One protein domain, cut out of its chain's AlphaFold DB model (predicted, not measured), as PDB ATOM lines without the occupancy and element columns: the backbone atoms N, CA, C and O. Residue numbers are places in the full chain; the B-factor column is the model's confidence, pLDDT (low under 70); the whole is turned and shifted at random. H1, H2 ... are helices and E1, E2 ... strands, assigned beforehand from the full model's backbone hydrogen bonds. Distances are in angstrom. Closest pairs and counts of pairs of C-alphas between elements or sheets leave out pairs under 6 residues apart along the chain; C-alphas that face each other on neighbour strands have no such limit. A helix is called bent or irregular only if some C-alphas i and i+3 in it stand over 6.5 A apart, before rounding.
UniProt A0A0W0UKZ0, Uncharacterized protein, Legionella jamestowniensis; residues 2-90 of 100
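AT A GLANCE: This is residues 2 to 90 of the 100 residues of an uncharacterized protein of Legionella jamestowniensis (UniProt A0A0W0UKZ0). A small, twisted sheet of three strands makes the body, with H3 crossing one face and short H2 on the other. Two parts stick out of it: the tip of the E1 and E2 hairpin, residues 42 to 47, and an arm of residues 2 to 18, which includes H1. The printed part has 89 residues, with three named helices and three named strands in the order H1, E1, E2, H2, E3, H3. The antiparallel sheet runs E2, E1, E3, and the class is mixed, helices and strands. The whole is loose, with a radius of gyration of the C-alphas of 17.2 A and spans of 54 by 40 by 27 A.

IN THESE COORDINATES: E1, residues 32 to 43, is 26.5 A long and bends by 95 degrees at residue 35. E2, residues 46 to 58, is 25.1 A long and bends by 114 degrees at residue 55. E3 is residues 68 to 72, and H2 is residues 62 to 65. H3, residues 76 to 89, is 20.0 A long and ends at C-alpha 89 (-20.658, 17.728, -25.022). H1, residues 2 to 16, is 24.3 A long, begins at C-alpha 2 (0.140, 45.477, 4.097) and is irregular, with C-alphas 10 and 13 7.0 A apart.

HOW THE PARTS SIT: In the hairpin E1 and E2, N 39 and O 50 are within hydrogen-bond range at 2.9 A. Between E1 and E3, N 33 and O 71 are at 2.8 A. E2, H2 and E3 form a split strand-helix-strand unit, two strands running the same way with E1 between them, and its crossover is right-handed. H3 is on the sheet at a height of 8.2 A, over E1 and across the strands, at 87 degrees to E1 on the local plane; its closest C-alphas to E1 are those of Tyr 83 and Val 33, 5.9 A apart. H2 is on the opposite face and touches E1, the closest C-alphas being those of Tyr 65 and Arg 38, 5.0 A apart. H1 is not on the sheet and is apart from H2 and H3. Every O i to N i+4 pair is within hydrogen-bond range in H3; in H1 2 of 11 are, beside 7 of 12 O i to N i+3 pairs, and H2 is too short for an O i to N i+4 pair.

THE WHOLE: Without the stretches that stand free, the body spans 33 by 28 by 22 A. The printed part has no cut, and the link from H1 to E1 is long, 15 residues. Confidence is low, under 70, in residues 2 to 20 and 24 to 26.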
ATOM      1  N   ASN A   2       0.775  46.784   4.380       55.91
ATOM      2  CA  ASN A   2       0.140  45.477   4.097       55.91
ATOM      3  C   ASN A   2      -1.394  45.484   3.932       55.91
ATOM      4  O   ASN A   2      -1.921  44.605   3.264       55.91
ATOM      5  N   LYS A   3      -2.131  46.454   4.495       54.75
ATOM      6  CA  LYS A   3      -3.610  46.465   4.425       54.75
ATOM      7  C   LYS A   3      -4.165  46.773   3.023       54.75
ATOM      8  O   LYS A   3      -5.240  46.299   2.685       54.75
ATOM      9  N   LEU A   4      -3.415  47.509   2.198       57.41
ATOM     10  CA  LEU A   4      -3.809  47.874   0.827       57.41
ATOM     11  C   LEU A   4      -3.766  46.677  -0.141       57.41
ATOM     12  O   LEU A   4      -4.570  46.600  -1.064       57.41
ATOM     13  N   ILE A   5      -2.870  45.718   0.112       60.69
ATOM     14  CA  ILE A   5      -2.681  44.522  -0.723       60.69
ATOM     15  C   ILE A   5      -3.857  43.547  -0.550       60.69
ATOM     16  O   ILE A   5      -4.347  42.987  -1.529       60.69
ATOM     17  N   TYR A   6      -4.379  43.405   0.673       58.31
ATOM     18  CA  TYR A   6      -5.544  42.552   0.943       58.31
ATOM     19  C   TYR A   6      -6.827  43.067   0.277       58.31
ATOM     20  O   TYR A   6      -7.620  42.262  -0.202       58.31
ATOM     21  N   CYS A   7      -7.018  44.386   0.177       57.09
ATOM     22  CA  CYS A   7      -8.187  44.945  -0.503       57.09
ATOM     23  C   CYS A   7      -8.174  44.680  -2.017       57.09
ATOM     24  O   CYS A   7      -9.228  44.387  -2.569       57.09
ATOM     25  N   MET A   8      -7.014  44.701  -2.689       58.31
ATOM     26  CA  MET A   8      -6.946  44.330  -4.114       58.31
ATOM     27  C   MET A   8      -7.240  42.843  -4.357       58.31
ATOM     28  O   MET A   8      -7.858  42.501  -5.364       58.31
ATOM     29  N   ALA A   9      -6.847  41.960  -3.434       59.50
ATOM     30  CA  ALA A   9      -7.055  40.520  -3.583       59.50
ATOM     31  C   ALA A   9      -8.545  40.116  -3.579       59.50
ATOM     32  O   ALA A   9      -8.922  39.155  -4.244       59.50
ATOM     33  N   VAL A  10      -9.402  40.871  -2.883       62.41
ATOM     34  CA  VAL A  10     -10.844  40.578  -2.760       62.41
ATOM     35  C   VAL A  10     -11.642  40.955  -4.021       62.41
ATOM     36  O   VAL A  10     -12.693  40.370  -4.265       62.41
ATOM     37  N   PHE A  11     -11.141  41.864  -4.868       58.72
ATOM     38  CA  PHE A  11     -11.830  42.290  -6.101       58.72
ATOM     39  C   PHE A  11     -11.403  41.532  -7.371       58.72
ATOM     40  O   PHE A  11     -12.097  41.602  -8.385       58.72
ATOM     41  N   LEU A  12     -10.312  40.761  -7.326       57.59
ATOM     42  CA  LEU A  12      -9.856  39.932  -8.449       57.59
ATOM     43  C   LEU A  12     -10.866  38.872  -8.952       57.59
ATOM     44  O   LEU A  12     -10.949  38.708 -10.171       57.59
ATOM     45  N   PRO A  13     -11.671  38.177  -8.116       57.75
ATOM     46  CA  PRO A  13     -12.586  37.153  -8.631       57.75
ATOM     47  C   PRO A  13     -13.749  37.724  -9.459       57.75
ATOM     48  O   PRO A  13     -14.317  37.002 -10.274       57.75
ATOM     49  N   GLY A  14     -14.082  39.015  -9.318       55.34
ATOM     50  CA  GLY A  14     -15.166  39.647 -10.081       55.34
ATOM     51  C   GLY A  14     -14.872  39.784 -11.580       55.34
ATOM     52  O   GLY A  14     -15.791  39.744 -12.394       55.34
ATOM     53  N   PHE A  15     -13.597  39.882 -11.964       52.88
ATOM     54  CA  PHE A  15     -13.203  40.029 -13.369       52.88
ATOM     55  C   PHE A  15     -13.186  38.705 -14.141       52.88
ATOM     56  O   PHE A  15     -13.304  38.718 -15.363       52.88
ATOM     57  N   VAL A  16     -13.079  37.561 -13.456       51.84
ATOM     58  CA  VAL A  16     -12.979  36.243 -14.111       51.84
ATOM     59  C   VAL A  16     -14.336  35.766 -14.647       51.84
ATOM     60  O   VAL A  16     -14.388  35.044 -15.639       51.84
ATOM     61  N   PHE A  17     -15.443  36.216 -14.046       52.19
ATOM     62  CA  PHE A  17     -16.806  35.845 -14.457       52.19
ATOM     63  C   PHE A  17     -17.482  36.857 -15.387       52.19
ATOM     64  O   PHE A  17     -18.572  36.594 -15.892       52.19
ATOM     65  N   ALA A  18     -16.841  37.989 -15.673       52.84
ATOM     66  CA  ALA A  18     -17.317  38.916 -16.688       52.84
ATOM     67  C   ALA A  18     -16.890  38.419 -18.079       52.84
ATOM     68  O   ALA A  18     -16.024  39.005 -18.728       52.84
ATOM     69  N   GLN A  19     -17.497  37.329 -18.559       58.31
ATOM     70  CA  GLN A  19     -17.476  37.025 -19.989       58.31
ATOM     71  C   GLN A  19     -18.257  38.141 -20.697       58.31
ATOM     72  O   GLN A  19     -19.483  38.107 -20.785       58.31
ATOM     73  N   GLY A  20     -17.546  39.193 -21.116       62.66
ATOM     74  CA  GLY A  20     -18.131  40.351 -21.783       62.66
ATOM     75  C   GLY A  20     -18.997  39.926 -22.970       62.66
ATOM     76  O   GLY A  20     -18.682  38.967 -23.676       62.66
ATOM     77  N   CYS A  21     -20.110  40.627 -23.193       73.19
ATOM     78  CA  CYS A  21     -20.987  40.278 -24.300       73.19
ATOM     79  C   CYS A  21     -20.307  40.595 -25.637       73.19
ATOM     80  O   CYS A  21     -20.016  41.752 -25.939       73.19
ATOM     81  N   ILE A  22     -20.063  39.567 -26.449       71.81
ATOM     82  CA  ILE A  22     -19.510  39.739 -27.794       71.81
ATOM     83  C   ILE A  22     -20.621  40.294 -28.686       71.81
ATOM     84  O   ILE A  22     -21.585  39.596 -28.998       71.81
ATOM     85  N   VAL A  23     -20.497  41.559 -29.094       72.56
ATOM     86  CA  VAL A  23     -21.459  42.233 -29.976       72.56
ATOM     87  C   VAL A  23     -20.875  42.345 -31.383       72.56
ATOM     88  O   VAL A  23     -20.187  43.291 -31.743       72.56
ATOM     89  N   GLY A  24     -21.163  41.343 -32.200       64.69
ATOM     90  CA  GLY A  24     -20.834  41.245 -33.618       64.69
ATOM     91  C   GLY A  24     -22.014  41.560 -34.542       64.69
ATOM     92  O   GLY A  24     -22.451  40.683 -35.286       64.69
ATOM     93  N   GLY A  25     -22.525  42.796 -34.509       66.06
ATOM     94  CA  GLY A  25     -23.565  43.306 -35.425       66.06
ATOM     95  C   GLY A  25     -24.881  42.506 -35.457       66.06
ATOM     96  O   GLY A  25     -25.081  41.574 -34.679       66.06
ATOM     97  N   LYS A  26     -25.798  42.867 -36.371       67.69
ATOM     98  CA  LYS A  26     -27.079  42.164 -36.600       67.69
ATOM     99  C   LYS A  26     -27.086  41.486 -37.983       67.69
ATOM    100  O   LYS A  26     -27.623  42.043 -38.933       67.69
ATOM    101  N   PRO A  27     -26.416  40.332 -38.130       77.44
ATOM    102  CA  PRO A  27     -26.289  39.624 -39.404       77.44
ATOM    103  C   PRO A  27     -27.561  38.866 -39.812       77.44
ATOM    104  O   PRO A  27     -28.333  38.419 -38.964       77.44
ATOM    105  N   ASP A  28     -27.711  38.597 -41.113       84.88
ATOM    106  CA  ASP A  28     -28.805  37.762 -41.643       84.88
ATOM    107  C   ASP A  28     -28.719  36.297 -41.201       84.88
ATOM    108  O   ASP A  28     -29.730  35.590 -41.145       84.88
ATOM    109  N   ARG A  29     -27.512  35.827 -40.867       87.69
ATOM    110  CA  ARG A  29     -27.207  34.445 -40.475       87.69
ATOM    111  C   ARG A  29     -26.738  34.377 -39.021       87.69
ATOM    112  O   ARG A  29     -26.107  35.328 -38.560       87.69
ATOM    113  N   PRO A  30     -27.013  33.279 -38.295       90.44
ATOM    114  CA  PRO A  30     -26.547  33.129 -36.923       90.44
ATOM    115  C   PRO A  30     -25.017  33.143 -36.863       90.44
ATOM    116  O   PRO A  30     -24.353  32.507 -37.681       90.44
ATOM    117  N   ARG A  31     -24.478  33.878 -35.889       91.94
ATOM    118  CA  ARG A  31     -23.034  33.986 -35.623       91.94
ATOM    119  C   ARG A  31     -22.643  33.508 -34.233       91.94
ATOM    120  O   ARG A  31     -21.458  33.316 -33.986       91.94
ATOM    121  N   TYR A  32     -23.620  33.318 -33.351       91.94
ATOM    122  CA  TYR A  32     -23.410  32.918 -31.967       91.94
ATOM    123  C   TYR A  32     -23.873  31.486 -31.756       91.94
ATOM    124  O   TYR A  32     -24.906  31.074 -32.290       91.94
ATOM    125  N   VAL A  33     -23.137  30.764 -30.924       93.19
ATOM    126  CA  VAL A  33     -23.574  29.530 -30.282       93.19
ATOM    127  C   VAL A  33     -23.652  29.823 -28.792       93.19
ATOM    128  O   VAL A  33     -22.667  30.253 -28.190       93.19
ATOM    129  N   CYS A  34     -24.830  29.612 -28.224       91.69
ATOM    130  CA  CYS A  34     -25.127  29.876 -26.825       91.69
ATOM    131  C   CYS A  34     -25.525  28.572 -26.134       91.69
ATOM    132  O   CYS A  34     -26.095  27.685 -26.773       91.69
ATOM    133  N   MET A  35     -25.241  28.484 -24.842       90.69
ATOM    134  CA  MET A  35     -25.679  27.425 -23.939       90.69
ATOM    135  C   MET A  35     -26.611  28.038 -22.907       90.69
ATOM    136  O   MET A  35     -26.267  29.084 -22.366       90.69
ATOM    137  N   ASP A  36     -27.748  27.395 -22.659       88.75
ATOM    138  CA  ASP A  36     -28.683  27.691 -21.567       88.75
ATOM    139  C   ASP A  36     -29.001  29.171 -21.357       88.75
ATOM    140  O   ASP A  36     -28.258  29.908 -20.720       88.75
ATOM    141  N   GLY A  37     -30.152  29.602 -21.859       88.56
ATOM    142  CA  GLY A  37     -30.635  30.967 -21.715       88.56
ATOM    143  C   GLY A  37     -32.097  31.060 -21.319       88.56
ATOM    144  O   GLY A  37     -32.829  30.074 -21.231       88.56
ATOM    145  N   ARG A  38     -32.559  32.292 -21.160       87.62
ATOM    146  CA  ARG A  38     -33.954  32.676 -21.022       87.62
ATOM    147  C   ARG A  38     -34.237  33.992 -21.741       87.62
ATOM    148  O   ARG A  38     -33.423  34.906 -21.759       87.62
ATOM    149  N   SER A  39     -35.423  34.118 -22.315       87.94
ATOM    150  CA  SER A  39     -35.915  35.390 -22.850       87.94
ATOM    151  C   SER A  39     -37.299  35.688 -22.317       87.94
ATOM    152  O   SER A  39     -38.128  34.786 -22.230       87.94
ATOM    153  N   LEU A  40     -37.553  36.952 -22.013       86.94
ATOM    154  CA  LEU A  40     -38.866  37.432 -21.615       86.94
ATOM    155  C   LEU A  40     -39.621  37.930 -22.850       86.94
ATOM    156  O   LEU A  40     -39.084  38.726 -23.620       86.94
ATOM    157  N   SER A  41     -40.852  37.465 -23.040       87.62
ATOM    158  CA  SER A  41     -41.764  37.978 -24.062       87.62
ATOM    159  C   SER A  41     -43.027  38.535 -23.408       87.62
ATOM    160  O   SER A  41     -43.450  38.079 -22.345       87.62
ATOM    161  N   GLN A  42     -43.619  39.551 -24.032       91.88
ATOM    162  CA  GLN A  42     -44.908  40.088 -23.616       91.88
ATOM    163  C   GLN A  42     -46.010  39.428 -24.447       91.88
ATOM    164  O   GLN A  42     -45.969  39.452 -25.677       91.88
ATOM    165  N   THR A  43     -46.989  38.842 -23.771       90.00
ATOM    166  CA  THR A  43     -48.190  38.244 -24.358       90.00
ATOM    167  C   THR A  43     -49.418  39.083 -24.000       90.00
ATOM    168  O   THR A  43     -49.352  39.996 -23.176       90.00
ATOM    169  N   SER A  44     -50.570  38.771 -24.597       92.06
ATOM    170  CA  SER A  44     -51.848  39.407 -24.239       92.06
ATOM    171  C   SER A  44     -52.254  39.174 -22.777       92.06
ATOM    172  O   SER A  44     -53.034  39.950 -22.234       92.06
ATOM    173  N   SER A  45     -51.726  38.126 -22.141       90.75
ATOM    174  CA  SER A  45     -52.027  37.727 -20.764       90.75
ATOM    175  C   SER A  45     -50.958  38.128 -19.741       90.75
ATOM    176  O   SER A  45     -51.167  37.911 -18.549       90.75
ATOM    177  N   GLY A  46     -49.827  38.709 -20.162       92.25
ATOM    178  CA  GLY A  46     -48.770  39.157 -19.253       92.25
ATOM    179  C   GLY A  46     -47.358  38.949 -19.796       92.25
ATOM    180  O   GLY A  46     -47.097  39.119 -20.983       92.25
ATOM    181  N   LEU A  47     -46.426  38.621 -18.902       89.62
ATOM    182  CA  LEU A  47     -45.027  38.354 -19.233       89.62
ATOM    183  C   LEU A  47     -44.758  36.849 -19.179       89.62
ATOM    184  O   LEU A  47     -45.037  36.204 -18.168       89.62
ATOM    185  N   LEU A  48     -44.190  36.300 -20.251       87.94
ATOM    186  CA  LEU A  48     -43.849  34.888 -20.367       87.94
ATOM    187  C   LEU A  48     -42.332  34.713 -20.467       87.94
ATOM    188  O   LEU A  48     -41.671  35.285 -21.337       87.94
ATOM    189  N   TRP A  49     -41.777  33.881 -19.589       84.12
ATOM    190  CA  TRP A  49     -40.381  33.465 -19.670       84.12
ATOM    191  C   TRP A  49     -40.237  32.253 -20.590       84.12
ATOM    192  O   TRP A  49     -40.816  31.197 -20.347       84.12
ATOM    193  N   HIS A  50     -39.407  32.389 -21.617       84.69
ATOM    194  CA  HIS A  50     -38.994  31.292 -22.483       84.69
ATOM    195  C   HIS A  50     -37.618  30.801 -22.063       84.69
ATOM    196  O   HIS A  50     -36.628  31.492 -22.292       84.69
ATOM    197  N   ALA A  51     -37.547  29.602 -21.490       83.94
ATOM    198  CA  ALA A  51     -36.277  28.929 -21.261       83.94
ATOM    199  C   ALA A  51     -35.736  28.351 -22.581       83.94
ATOM    200  O   ALA A  51     -36.466  27.725 -23.349       83.94
ATOM    201  N   LYS A  52     -34.445  28.550 -22.835       85.06
ATOM    202  CA  LYS A  52     -33.667  27.986 -23.942       85.06
ATOM    203  C   LYS A  52     -32.647  27.029 -23.347       85.06
ATOM    204  O   LYS A  52     -31.573  27.476 -22.981       85.06
ATOM    205  N   ARG A  53     -32.993  25.754 -23.205       83.62
ATOM    206  CA  ARG A  53     -32.088  24.750 -22.629       83.62
ATOM    207  C   ARG A  53     -31.246  24.088 -23.703       83.62
ATOM    208  O   ARG A  53     -31.720  23.878 -24.820       83.62
ATOM    209  N   GLY A  54     -30.024  23.723 -23.350       87.56
ATOM    210  CA  GLY A  54     -29.074  23.158 -24.286       87.56
ATOM    211  C   GLY A  54     -28.400  24.208 -25.159       87.56
ATOM    212  O   GLY A  54     -28.454  25.420 -24.933       87.56
ATOM    213  N   CYS A  55     -27.741  23.708 -26.195       90.88
ATOM    214  CA  CYS A  55     -27.051  24.536 -27.165       90.88
ATOM    215  C   CYS A  55     -28.010  25.045 -28.236       90.88
ATOM    216  O   CYS A  55     -28.780  24.267 -28.798       90.88
ATOM    217  N   PHE A  56     -27.904  26.321 -28.594       91.69
ATOM    218  CA  PHE A  56     -28.659  26.913 -29.695       91.69
ATOM    219  C   PHE A  56     -27.815  27.920 -30.478       91.69
ATOM    220  O   PHE A  56     -26.923  28.578 -29.945       91.69
ATOM    221  N   MET A  57     -28.109  28.047 -31.772       93.00
ATOM    222  CA  MET A  57     -27.519  29.077 -32.625       93.00
ATOM    223  C   MET A  57     -28.355  30.357 -32.552       93.00
ATOM    224  O   MET A  57     -29.584  30.294 -32.586       93.00
ATOM    225  N   SER A  58     -27.709  31.524 -32.507       90.31
ATOM    226  CA  SER A  58     -28.405  32.810 -32.522       90.31
ATOM    227  C   SER A  58     -27.780  33.847 -33.454       90.31
ATOM    228  O   SER A  58     -26.585  33.827 -33.758       90.31
ATOM    229  N   LYS A  59     -28.633  34.760 -33.932       90.12
ATOM    230  CA  LYS A  59     -28.262  35.963 -34.693       90.12
ATOM    231  C   LYS A  59     -27.948  37.150 -33.788       90.12
ATOM    232  O   LYS A  59     -27.235  38.050 -34.211       90.12
ATOM    233  N   ILE A  60     -28.490  37.156 -32.572       88.81
ATOM    234  CA  ILE A  60     -28.216  38.188 -31.570       88.81
ATOM    235  C   ILE A  60     -27.281  37.621 -30.495       88.81
ATOM    236  O   ILE A  60     -27.247  36.399 -30.316       88.81
ATOM    237  N   PRO A  61     -26.523  38.477 -29.791       89.75
ATOM    238  CA  PRO A  61     -25.576  38.026 -28.777       89.75
ATOM    239  C   PRO A  61     -26.227  37.175 -27.680       89.75
ATOM    240  O   PRO A  61     -27.361  37.436 -27.280       89.75
ATOM    241  N   CYS A  62     -25.491  36.196 -27.143       89.44
ATOM    242  CA  CYS A  62     -25.986  35.294 -26.092       89.44
ATOM    243  C   CYS A  62     -26.457  36.032 -24.829       89.44
ATOM    244  O   CYS A  62     -27.417  35.601 -24.196       89.44
ATOM    245  N   CYS A  63     -25.870  37.192 -24.522       88.19
ATOM    246  CA  CYS A  63     -26.294  38.019 -23.391       88.19
ATOM    247  C   CYS A  63     -27.741  38.529 -23.511       88.19
ATOM    248  O   CYS A  63     -28.386  38.763 -22.496       88.19
ATOM    249  N   ALA A  64     -28.292  38.646 -24.726       88.19
ATOM    250  CA  ALA A  64     -29.698  39.007 -24.921       88.19
ATOM    251  C   ALA A  64     -30.667  37.902 -24.461       88.19
ATOM    252  O   ALA A  64     -31.862  38.150 -24.317       88.19
ATOM    253  N   TYR A  65     -30.153  36.691 -24.247       87.44
ATOM    254  CA  TYR A  65     -30.887  35.556 -23.704       87.44
ATOM    255  C   TYR A  65     -30.423  35.195 -22.299       87.44
ATOM    256  O   TYR A  65     -30.686  34.074 -21.891       87.44
ATOM    257  N   ASP A  66     -29.672  36.054 -21.599       87.94
ATOM    258  CA  ASP A  66     -29.067  35.687 -20.309       87.94
ATOM    259  C   ASP A  66     -28.382  34.303 -20.381       87.94
ATOM    260  O   ASP A  66     -28.580  33.441 -19.528       87.94
ATOM    261  N   ALA A  67     -27.701  34.054 -21.510       88.62
ATOM    262  CA  ALA A  67     -27.177  32.748 -21.881       88.62
ATOM    263  C   ALA A  67     -25.655  32.724 -21.850       88.62
ATOM    264  O   ALA A  67     -24.994  33.710 -22.193       88.62
ATOM    265  N   THR A  68     -25.101  31.555 -21.539       88.00
ATOM    266  CA  THR A  68     -23.656  31.334 -21.557       88.00
ATOM    267  C   THR A  68     -23.149  31.337 -22.997       88.00
ATOM    268  O   THR A  68     -23.698  30.675 -23.883       88.00
ATOM    269  N   HIS A  69     -22.092  32.102 -23.260       89.50
ATOM    270  CA  HIS A  69     -21.486  32.155 -24.583       89.50
ATOM    271  C   HIS A  69     -20.592  30.932 -24.819       89.50
ATOM    272  O   HIS A  69     -19.622  30.725 -24.094       89.50
ATOM    273  N   TYR A  70     -20.867  30.168 -25.880       90.00
ATOM    274  CA  TYR A  70     -20.027  29.037 -26.280       90.00
ATOM    275  C   TYR A  70     -19.052  29.406 -27.403       90.00
ATOM    276  O   TYR A  70     -17.858  29.142 -27.300       90.00
ATOM    277  N   ALA A  71     -19.540  30.024 -28.485       91.12
ATOM    278  CA  ALA A  71     -18.702  30.402 -29.624       91.12
ATOM    279  C   ALA A  71     -19.290  31.558 -30.445       91.12
ATOM    280  O   ALA A  71     -20.509  31.687 -30.570       91.12
ATOM    281  N   TYR A  72     -18.410  32.333 -31.087       90.81
ATOM    282  CA  TYR A  72     -18.759  33.369 -32.061       90.81
ATOM    283  C   TYR A  72     -17.895  33.236 -33.319       90.81
ATOM    284  O   TYR A  72     -16.676  33.092 -33.224       90.81
ATOM    285  N   SER A  73     -18.506  33.306 -34.505       90.06
ATOM    286  CA  SER A  73     -17.768  33.399 -35.770       90.06
ATOM    287  C   SER A  73     -18.611  34.005 -36.889       90.06
ATOM    288  O   SER A  73     -19.819  33.794 -36.973       90.06
ATOM    289  N   ALA A  74     -17.956  34.728 -37.799       89.25
ATOM    290  CA  ALA A  74     -18.574  35.173 -39.045       89.25
ATOM    291  C   ALA A  74     -18.693  34.041 -40.085       89.25
ATOM    292  O   ALA A  74     -19.482  34.166 -41.020       89.25
ATOM    293  N   ASN A  75     -17.935  32.946 -39.929       91.88
ATOM    294  CA  ASN A  75     -17.963  31.795 -40.828       91.88
ATOM    295  C   ASN A  75     -19.108  30.832 -40.442       91.88
ATOM    296  O   ASN A  75     -19.022  30.188 -39.392       91.88
ATOM    297  N   PRO A  76     -20.144  30.657 -41.288       91.06
ATOM    298  CA  PRO A  76     -21.288  29.795 -40.976       91.06
ATOM    299  C   PRO A  76     -20.909  28.334 -40.713       91.06
ATOM    300  O   PRO A  76     -21.499  27.696 -39.843       91.06
ATOM    301  N   SER A  77     -19.910  27.807 -41.427       94.50
ATOM    302  CA  SER A  77     -19.457  26.423 -41.259       94.50
ATOM    303  C   SER A  77     -18.855  26.200 -39.873       94.50
ATOM    304  O   SER A  77     -19.096  25.164 -39.256       94.50
ATOM    305  N   TYR A  78     -18.127  27.194 -39.356       94.62
ATOM    306  CA  TYR A  78     -17.580  27.148 -38.004       94.62
ATOM    307  C   TYR A  78     -18.688  27.225 -36.951       94.62
ATOM    308  O   TYR A  78     -18.711  26.409 -36.041       94.62
ATOM    309  N   VAL A  79     -19.649  28.145 -37.106       93.31
ATOM    310  CA  VAL A  79     -20.798  28.264 -36.187       93.31
ATOM    311  C   VAL A  79     -21.553  26.939 -36.093       93.31
ATOM    312  O   VAL A  79     -21.853  26.465 -34.999       93.31
ATOM    313  N   TYR A  80     -21.814  26.307 -37.237       94.44
ATOM    314  CA  TYR A  80     -22.503  25.024 -37.288       94.44
ATOM    315  C   TYR A  80     -21.685  23.891 -36.652       94.44
ATOM    316  O   TYR A  80     -22.227  23.088 -35.893       94.44
ATOM    317  N   TYR A  81     -20.377  23.842 -36.917       96.38
ATOM    318  CA  TYR A  81     -19.469  22.890 -36.279       96.38
ATOM    319  C   TYR A  81     -19.453  23.054 -34.751       96.38
ATOM    320  O   TYR A  81     -19.673  22.083 -34.027       96.38
ATOM    321  N   SER A  82     -19.273  24.283 -34.259       94.00
ATOM    322  CA  SER A  82     -19.297  24.601 -32.829       94.00
ATOM    323  C   SER A  82     -20.633  24.237 -32.193       94.00
ATOM    324  O   SER A  82     -20.652  23.674 -31.106       94.00
ATOM    325  N   TYR A  83     -21.753  24.482 -32.873       94.69
ATOM    326  CA  TYR A  83     -23.070  24.064 -32.398       94.69
ATOM    327  C   TYR A  83     -23.183  22.542 -32.236       94.69
ATOM    328  O   TYR A  83     -23.687  22.083 -31.210       94.69
ATOM    329  N   LYS A  84     -22.684  21.744 -33.192       94.88
ATOM    330  CA  LYS A  84     -22.664  20.280 -33.030       94.88
ATOM    331  C   LYS A  84     -21.810  19.859 -31.841       94.88
ATOM    332  O   LYS A  84     -22.276  19.075 -31.024       94.88
ATOM    333  N   LYS A  85     -20.603  20.418 -31.713       94.31
ATOM    334  CA  LYS A  85     -19.701  20.118 -30.592       94.31
ATOM    335  C   LYS A  85     -20.295  20.482 -29.241       94.31
ATOM    336  O   LYS A  85     -20.215  19.688 -28.311       94.31
ATOM    337  N   CYS A  86     -20.963  21.625 -29.172       91.56
ATOM    338  CA  CYS A  86     -21.727  22.042 -28.011       91.56
ATOM    339  C   CYS A  86     -22.770  20.976 -27.643       91.56
ATOM    340  O   CYS A  86     -22.803  20.521 -26.507       91.56
ATOM    341  N   ARG A  87     -23.575  20.515 -28.611       90.69
ATOM    342  CA  ARG A  87     -24.617  19.502 -28.375       90.69
ATOM    343  C   ARG A  87     -24.085  18.122 -28.010       90.69
ATOM    344  O   ARG A  87     -24.746  17.436 -27.237       90.69
ATOM    345  N   GLU A  88     -22.958  17.712 -28.586       90.56
ATOM    346  CA  GLU A  88     -22.282  16.446 -28.270       90.56
ATOM    347  C   GLU A  88     -21.753  16.444 -26.831       90.56
ATOM    348  O   GLU A  88     -21.856  15.432 -26.146       90.56
ATOM    349  N   GLY A  89     -21.206  17.574 -26.372       86.00
ATOM    350  CA  GLY A  89     -20.658  17.728 -25.022       86.00
ATOM    351  C   GLY A  89     -21.651  18.230 -23.973       86.00
ATOM    352  O   GLY A  89     -21.257  18.412 -22.823       86.00
ATOM    353  N   TYR A  90     -22.903  18.502 -24.346       84.06
ATOM    354  CA  TYR A  90     -23.882  19.072 -23.426       84.06
ATOM    355  C   TYR A  90     -24.322  18.015 -22.396       84.06
ATOM    356  O   TYR A  90     -24.793  16.945 -22.796       84.06
TER     357      TYR A  90